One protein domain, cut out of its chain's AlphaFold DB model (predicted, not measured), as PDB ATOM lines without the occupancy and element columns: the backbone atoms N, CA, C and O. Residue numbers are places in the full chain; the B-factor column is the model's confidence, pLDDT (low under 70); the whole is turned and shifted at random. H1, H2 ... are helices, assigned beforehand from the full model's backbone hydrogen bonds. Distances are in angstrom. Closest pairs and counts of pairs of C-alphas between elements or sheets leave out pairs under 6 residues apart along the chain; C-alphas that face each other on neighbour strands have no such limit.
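AT A GLANCE: This is residues 88 to 135 of the 135 residues of an uncharacterized protein of Geobacter sp. Red100 (UniProt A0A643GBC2). What shape do these atoms make? They make a long, open rod without a packed core: the two long helices H2 and H3 follow each other end to end, running nearly the same way with a step between them at residues 114 to 117, and the short helix H1 folds back at the beginning to make a corner with H2. Residues 125 to 135, of which 125 to 131 belong to H3, stick out at the far end. What is it built of? The printed part has 48 residues with three named helices, in the order H1, H2, H3, and no named strand, and its class is all helix. How spread out is it? It is extended, with a radius of gyration of the C-alphas of 18.3 A and spans of 59 by 16 by 6 A.

HOW THE PARTS SIT: How do the first two helices stand to each other? H1, residues 88 to 93, and H2, residues 96 to 113, are close but not clearly touching, with 1 pair of C-alphas within 8 A. That closest pair is Ile 91 and Arg 99, with their C-alphas 6.9 A apart. The lines of H1 and H2 stand at a steep tilt of 42 degrees, and the two run opposite ways. Where is the third helix? H3, residues 118 to 131, is apart from H1. It is also apart from H2, but only just: the closest C-alphas of H2 and H3 are 8.5 A apart. What do the backbone N and O atoms show? In H1, H2 and H3 every O i to N i+4 pair is within hydrogen-bond range.

IN THESE COORDINATES: Where does the printed part begin? H1 begins at C-alpha 88, at (24.655, -1.895, 27.494), and its six residues measure 8.8 A from first to last C-alpha. Where is the longest helix by residues? H2 has 18 residues, from C-alpha 96 at (13.985, 1.384, 18.841) to C-alpha 113 at (7.981, -12.311, 39.989), a length of 25.9 A. Where does the last helix end? H3 has 14 residues and a length of 20.2 A, and it ends at C-alpha 131, at (-9.130, -19.600, 55.943).

THE WHOLE: How large is it? The two C-alphas farthest apart, those of Lys 93 and Asp 135, are 59.4 A apart. Is the printed part continuous? The printed part has no cut, and the links H1 to H2 and H2 to H3 are both tight, with 2 and 4 residues between the helices. Where is the model's confidence low? The mean pLDDT of the printed part is 80.9, and residues 118 to 124, residue 127 and residues 132 to 135 are under 70.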
ATOM      1  N   ARG A  88      25.332  -3.182  27.754       88.75
ATOM      2  CA  ARG A  88      24.655  -1.895  27.494       88.75
ATOM      3  C   ARG A  88      24.864  -1.405  26.055       88.75
ATOM      4  O   ARG A  88      23.998  -0.721  25.510       88.75
ATOM      5  N   ALA A  89      26.001  -1.742  25.442       92.75
ATOM      6  CA  ALA A  89      26.292  -1.381  24.062       92.75
ATOM      7  C   ALA A  89      25.385  -2.137  23.079       92.75
ATOM      8  O   ALA A  89      24.912  -1.534  22.117       92.75
ATOM      9  N   ASP A  90      25.085  -3.408  23.350       90.81
ATOM     10  CA  ASP A  90      24.203  -4.228  22.508       90.81
ATOM     11  C   ASP A  90      22.771  -3.693  22.533       90.81
ATOM     12  O   ASP A  90      22.155  -3.496  21.486       90.81
ATOM     13  N   ILE A  91      22.287  -3.307  23.718       89.19
ATOM     14  CA  ILE A  91      20.971  -2.671  23.882       89.19
ATOM     15  C   ILE A  91      20.909  -1.339  23.113       89.19
ATOM     16  O   ILE A  91      19.906  -1.019  22.468       89.19
ATOM     17  N   LYS A  92      21.985  -0.543  23.138       92.19
ATOM     18  CA  LYS A  92      22.038   0.739  22.416       92.19
ATOM     19  C   LYS A  92      22.085   0.557  20.892       92.19
ATOM     20  O   LYS A  92      21.547   1.403  20.175       92.19
ATOM     21  N   LYS A  93      22.695  -0.524  20.402       95.62
ATOM     22  CA  LYS A  93      22.745  -0.870  18.970       95.62
ATOM     23  C   LYS A  93      21.425  -1.439  18.445       95.62
ATOM     24  O   LYS A  93      21.152  -1.296  17.257       95.62
ATOM     25  N   ALA A  94      20.618  -2.057  19.307       93.81
ATOM     26  CA  ALA A  94      19.310  -2.580  18.930       93.81
ATOM     27  C   ALA A  94      18.377  -1.477  18.401       93.81
ATOM     28  O   ALA A  94      18.487  -0.300  18.769       93.81
ATOM     29  N   SER A  95      17.432  -1.862  17.540       97.12
ATOM     30  CA  SER A  95      16.454  -0.920  17.001       97.12
ATOM     31  C   SER A  95      15.559  -0.363  18.115       97.12
ATOM     32  O   SER A  95      15.385  -0.974  19.172       97.12
ATOM     33  N   VAL A  96      14.954   0.809  17.887       94.50
ATOM     34  CA  VAL A  96      13.985   1.384  18.841       94.50
ATOM     35  C   VAL A  96      12.848   0.397  19.113       94.50
ATOM     36  O   VAL A  96      12.484   0.208  20.267       94.50
ATOM     37  N   ARG A  97      12.357  -0.288  18.071       96.06
ATOM     38  CA  ARG A  97      11.308  -1.308  18.183       96.06
ATOM     39  C   ARG A  97      11.718  -2.434  19.131       96.06
ATOM     40  O   ARG A  97      10.963  -2.751  20.045       96.06
ATOM     41  N   ASP A  98      12.907  -3.000  18.944       94.25
ATOM     42  CA  ASP A  98      13.367  -4.139  19.747       94.25
ATOM     43  C   ASP A  98      13.604  -3.737  21.202       94.25
ATOM     44  O   ASP A  98      13.254  -4.482  22.113       94.25
ATOM     45  N   ARG A  99      14.113  -2.521  21.441       92.81
ATOM     46  CA  ARG A  99      14.221  -1.968  22.798       92.81
ATOM     47  C   ARG A  99      12.860  -1.819  23.473       92.81
ATOM     48  O   ARG A  99      12.739  -2.142  24.650       92.81
ATOM     49  N   THR A 100      11.847  -1.342  22.750       93.81
ATOM     50  CA  THR A 100      10.484  -1.214  23.285       93.81
ATOM     51  C   THR A 100       9.888  -2.582  23.619       93.81
ATOM     52  O   THR A 100       9.315  -2.745  24.695       93.81
ATOM     53  N   ILE A 101      10.072  -3.577  22.745       95.12
ATOM     54  CA  ILE A 101       9.628  -4.959  22.988       95.12
ATOM     55  C   ILE A 101      10.336  -5.550  24.211       95.12
ATOM     56  O   ILE A 101       9.683  -6.133  25.080       95.12
ATOM     57  N   LEU A 102      11.657  -5.375  24.302       91.44
ATOM     58  CA  LEU A 102      12.453  -5.848  25.430       91.44
ATOM     59  C   LEU A 102      11.964  -5.225  26.741       91.44
ATOM     60  O   LEU A 102      11.731  -5.946  27.705       91.44
ATOM     61  N   LEU A 103      11.748  -3.908  26.761       92.25
ATOM     62  CA  LEU A 103      11.271  -3.197  27.946       92.25
ATOM     63  C   LEU A 103       9.894  -3.699  28.403       92.25
ATOM     64  O   LEU A 103       9.722  -3.995  29.583       92.25
ATOM     65  N   GLY A 104       8.936  -3.836  27.481       93.12
ATOM     66  CA  GLY A 104       7.602  -4.351  27.809       93.12
ATOM     67  C   GLY A 104       7.641  -5.789  28.328       93.12
ATOM     68  O   GLY A 104       6.976  -6.111  29.311       93.12
ATOM     69  N   THR A 105       8.479  -6.634  27.724       92.50
ATOM     70  CA  THR A 105       8.664  -8.027  28.159       92.50
ATOM     71  C   THR A 105       9.270  -8.098  29.561       92.50
ATOM     72  O   THR A 105       8.771  -8.846  30.398       92.50
ATOM     73  N   LEU A 106      10.314  -7.311  29.844       90.12
ATOM     74  CA  LEU A 106      10.947  -7.277  31.167       90.12
ATOM     75  C   LEU A 106       9.983  -6.771  32.245       90.12
ATOM     76  O   LEU A 106       9.929  -7.357  33.323       90.12
ATOM     77  N   TYR A 107       9.200  -5.731  31.945       88.94
ATOM     78  CA  TYR A 107       8.191  -5.209  32.866       88.94
ATOM     79  C   TYR A 107       7.126  -6.258  33.210       88.94
ATOM     80  O   TYR A 107       6.802  -6.456  34.379       88.94
ATOM     81  N   ASP A 108       6.612  -6.980  32.211       88.19
ATOM     82  CA  ASP A 108       5.629  -8.038  32.454       88.19
ATOM     83  C   ASP A 108       6.196  -9.167  33.330       88.19
ATOM     84  O   ASP A 108       5.540  -9.601  34.277       88.19
ATOM     85  N   LYS A 109       7.439  -9.605  33.084       87.69
ATOM     86  CA  LYS A 109       8.080 -10.640  33.915       87.69
ATOM     87  C   LYS A 109       8.357 -10.171  35.335       87.69
ATOM     88  O   LYS A 109       8.053 -10.904  36.267       87.69
ATOM     89  N   GLU A 110       8.830  -8.943  35.515       86.94
ATOM     90  CA  GLU A 110       9.016  -8.346  36.840       86.94
ATOM     91  C   GLU A 110       7.710  -8.342  37.655       86.94
ATOM     92  O   GLU A 110       7.709  -8.753  38.818       86.94
ATOM     93  N   ARG A 111       6.579  -8.001  37.022       87.88
ATOM     94  CA  ARG A 111       5.262  -8.080  37.669       87.88
ATOM     95  C   ARG A 111       4.901  -9.499  38.109       87.88
ATOM     96  O   ARG A 111       4.342  -9.667  39.195       87.88
ATOM     97  N   LEU A 112       5.190 -10.514  37.291       86.44
ATOM     98  CA  LEU A 112       4.933 -11.916  37.646       86.44
ATOM     99  C   LEU A 112       5.776 -12.355  38.852       86.44
ATOM    100  O   LEU A 112       5.218 -12.939  39.781       86.44
ATOM    101  N   GLU A 113       7.065 -12.004  38.876       82.88
ATOM    102  CA  GLU A 113       7.981 -12.311  39.989       82.88
ATOM    103  C   GLU A 113       7.555 -11.625  41.296       82.88
ATOM    104  O   GLU A 113       7.630 -12.207  42.377       82.88
ATOM    105  N   ARG A 114       7.009 -10.405  41.214       82.44
ATOM    106  CA  ARG A 114       6.432  -9.698  42.374       82.44
ATOM    107  C   ARG A 114       5.042 -10.201  42.775       82.44
ATOM    108  O   ARG A 114       4.409  -9.621  43.656       82.44
ATOM    109  N   GLY A 115       4.535 -11.256  42.140       80.12
ATOM    110  CA  GLY A 115       3.223 -11.823  42.441       80.12
ATOM    111  C   GLY A 115       2.044 -10.947  42.004       80.12
ATOM    112  O   GLY A 115       0.926 -11.184  42.447       80.12
ATOM    113  N   GLN A 116       2.259  -9.974  41.112       75.50
ATOM    114  CA  GLN A 116       1.223  -9.078  40.578       75.50
ATOM    115  C   GLN A 116       0.475  -9.671  39.368       75.50
ATOM    116  O   GLN A 116      -0.133  -8.947  38.572       75.50
ATOM    117  N   SER A 117       0.531 -10.996  39.210       76.88
ATOM    118  CA  SER A 117      -0.303 -11.726  38.256       76.88
ATOM    119  C   SER A 117      -1.743 -11.735  38.755       76.88
ATOM    120  O   SER A 117      -1.999 -12.126  39.892       76.88
ATOM    121  N   THR A 118      -2.693 -11.356  37.903       65.75
ATOM    122  CA  THR A 118      -4.129 -11.387  38.224       65.75
ATOM    123  C   THR A 118      -4.586 -12.778  38.663       65.75
ATOM    124  O   THR A 118      -5.400 -12.889  39.575       65.75
ATOM    125  N   GLN A 119      -4.000 -13.840  38.097       61.22
ATOM    126  CA  GLN A 119      -4.234 -15.218  38.536       61.22
ATOM    127  C   GLN A 119      -3.641 -15.512  39.923       61.22
ATOM    128  O   GLN A 119      -4.314 -16.134  40.738       61.22
ATOM    129  N   ASN A 120      -2.431 -15.034  40.237       61.41
ATOM    130  CA  ASN A 120      -1.825 -15.254  41.560       61.41
ATOM    131  C   ASN A 120      -2.572 -14.488  42.658       61.41
ATOM    132  O   ASN A 120      -2.754 -15.011  43.754       61.41
ATOM    133  N   ILE A 121      -3.025 -13.267  42.361       62.06
ATOM    134  CA  ILE A 121      -3.843 -12.472  43.283       62.06
ATOM    135  C   ILE A 121      -5.185 -13.170  43.522       62.06
ATOM    136  O   ILE A 121      -5.585 -13.314  44.671       62.06
ATOM    137  N   ALA A 122      -5.851 -13.661  42.469       65.25
ATOM    138  CA  ALA A 122      -7.122 -14.371  42.604       65.25
ATOM    139  C   ALA A 122      -7.003 -15.642  43.462       65.25
ATOM    140  O   ALA A 122      -7.840 -15.862  44.333       65.25
ATOM    141  N   VAL A 123      -5.943 -16.439  43.274       69.56
ATOM    142  CA  VAL A 123      -5.679 -17.621  44.112       69.56
ATOM    143  C   VAL A 123      -5.411 -17.220  45.565       69.56
ATOM    144  O   VAL A 123      -6.005 -17.804  46.464       69.56
ATOM    145  N   ARG A 124      -4.584 -16.193  45.814       67.25
ATOM    146  CA  ARG A 124      -4.307 -15.711  47.181       67.25
ATOM    147  C   ARG A 124      -5.559 -15.199  47.892       67.25
ATOM    148  O   ARG A 124      -5.742 -15.492  49.066       67.25
ATOM    149  N   MET A 125      -6.418 -14.462  47.187       70.69
ATOM    150  CA  MET A 125      -7.685 -13.977  47.740       70.69
ATOM    151  C   MET A 125      -8.643 -15.134  48.041       70.69
ATOM    152  O   MET A 125      -9.263 -15.138  49.096       70.69
ATOM    153  N   ALA A 126      -8.740 -16.133  47.156       70.31
ATOM    154  CA  ALA A 126      -9.578 -17.309  47.390       70.31
ATOM    155  C   ALA A 126      -9.101 -18.140  48.595       70.31
ATOM    156  O   ALA A 126      -9.928 -18.562  49.396       70.31
ATOM    157  N   SER A 127      -7.788 -18.334  48.759       69.00
ATOM    158  CA  SER A 127      -7.230 -19.008  49.940       69.00
ATOM    159  C   SER A 127      -7.520 -18.245  51.234       69.00
ATOM    160  O   SER A 127      -7.958 -18.853  52.200       69.00
ATOM    161  N   ALA A 128      -7.357 -16.918  51.232       72.12
ATOM    162  CA  ALA A 128      -7.614 -16.095  52.414       72.12
ATOM    163  C   ALA A 128      -9.091 -16.104  52.854       72.12
ATOM    164  O   ALA A 128      -9.365 -16.052  54.045       72.12
ATOM    165  N   VAL A 129     -10.037 -16.182  51.907       75.50
ATOM    166  CA  VAL A 129     -11.477 -16.285  52.216       75.50
ATOM    167  C   VAL A 129     -11.815 -17.634  52.856       75.50
ATOM    168  O   VAL A 129     -12.574 -17.678  53.815       75.50
ATOM    169  N   LEU A 130     -11.233 -18.729  52.358       72.75
ATOM    170  CA  LEU A 130     -11.472 -20.064  52.913       72.75
ATOM    171  C   LEU A 130     -10.882 -20.225  54.321       72.75
ATOM    172  O   LEU A 130     -11.486 -20.892  55.150       72.75
ATOM    173  N   GLU A 131      -9.738 -19.597  54.604       72.94
ATOM    174  CA  GLU A 131      -9.130 -19.600  55.943       72.94
ATOM    175  C   GLU A 131      -9.932 -18.767  56.959       72.94
ATOM    176  O   GLU A 131      -9.908 -19.078  58.142       72.94
ATOM    177  N   SER A 132     -10.676 -17.740  56.522       67.69
ATOM    178  CA  SER A 132     -11.517 -16.926  57.415       67.69
ATOM    179  C   SER A 132     -12.878 -17.540  57.764       67.69
ATOM    180  O   SER A 132     -13.562 -17.002  58.629       67.69
ATOM    181  N   ASP A 133     -13.274 -18.626  57.092       60.97
ATOM    182  CA  ASP A 133     -14.539 -19.337  57.339       60.97
ATOM    183  C   ASP A 133     -14.374 -20.529  58.315       60.97
ATOM    184  O   ASP A 133     -15.363 -21.178  58.662       60.97
ATOM    185  N   GLU A 134     -13.143 -20.836  58.754       59.41
ATOM    186  CA  GLU A 134     -12.835 -21.926  59.702       59.41
ATOM    187  C   GLU A 134     -12.621 -21.464  61.166       59.41
ATOM    188  O   GLU A 134     -12.379 -22.313  62.028       59.41
ATOM    189  N   ASP A 135     -12.778 -20.165  61.461       48.19
ATOM    190  CA  ASP A 135     -12.759 -19.563  62.815       48.19
ATOM    191  C   ASP A 135     -14.165 -19.118  63.278       48.19
ATOM    192  O   ASP A 135     -14.465 -19.249  64.492       48.19
TER     193      ASP A 135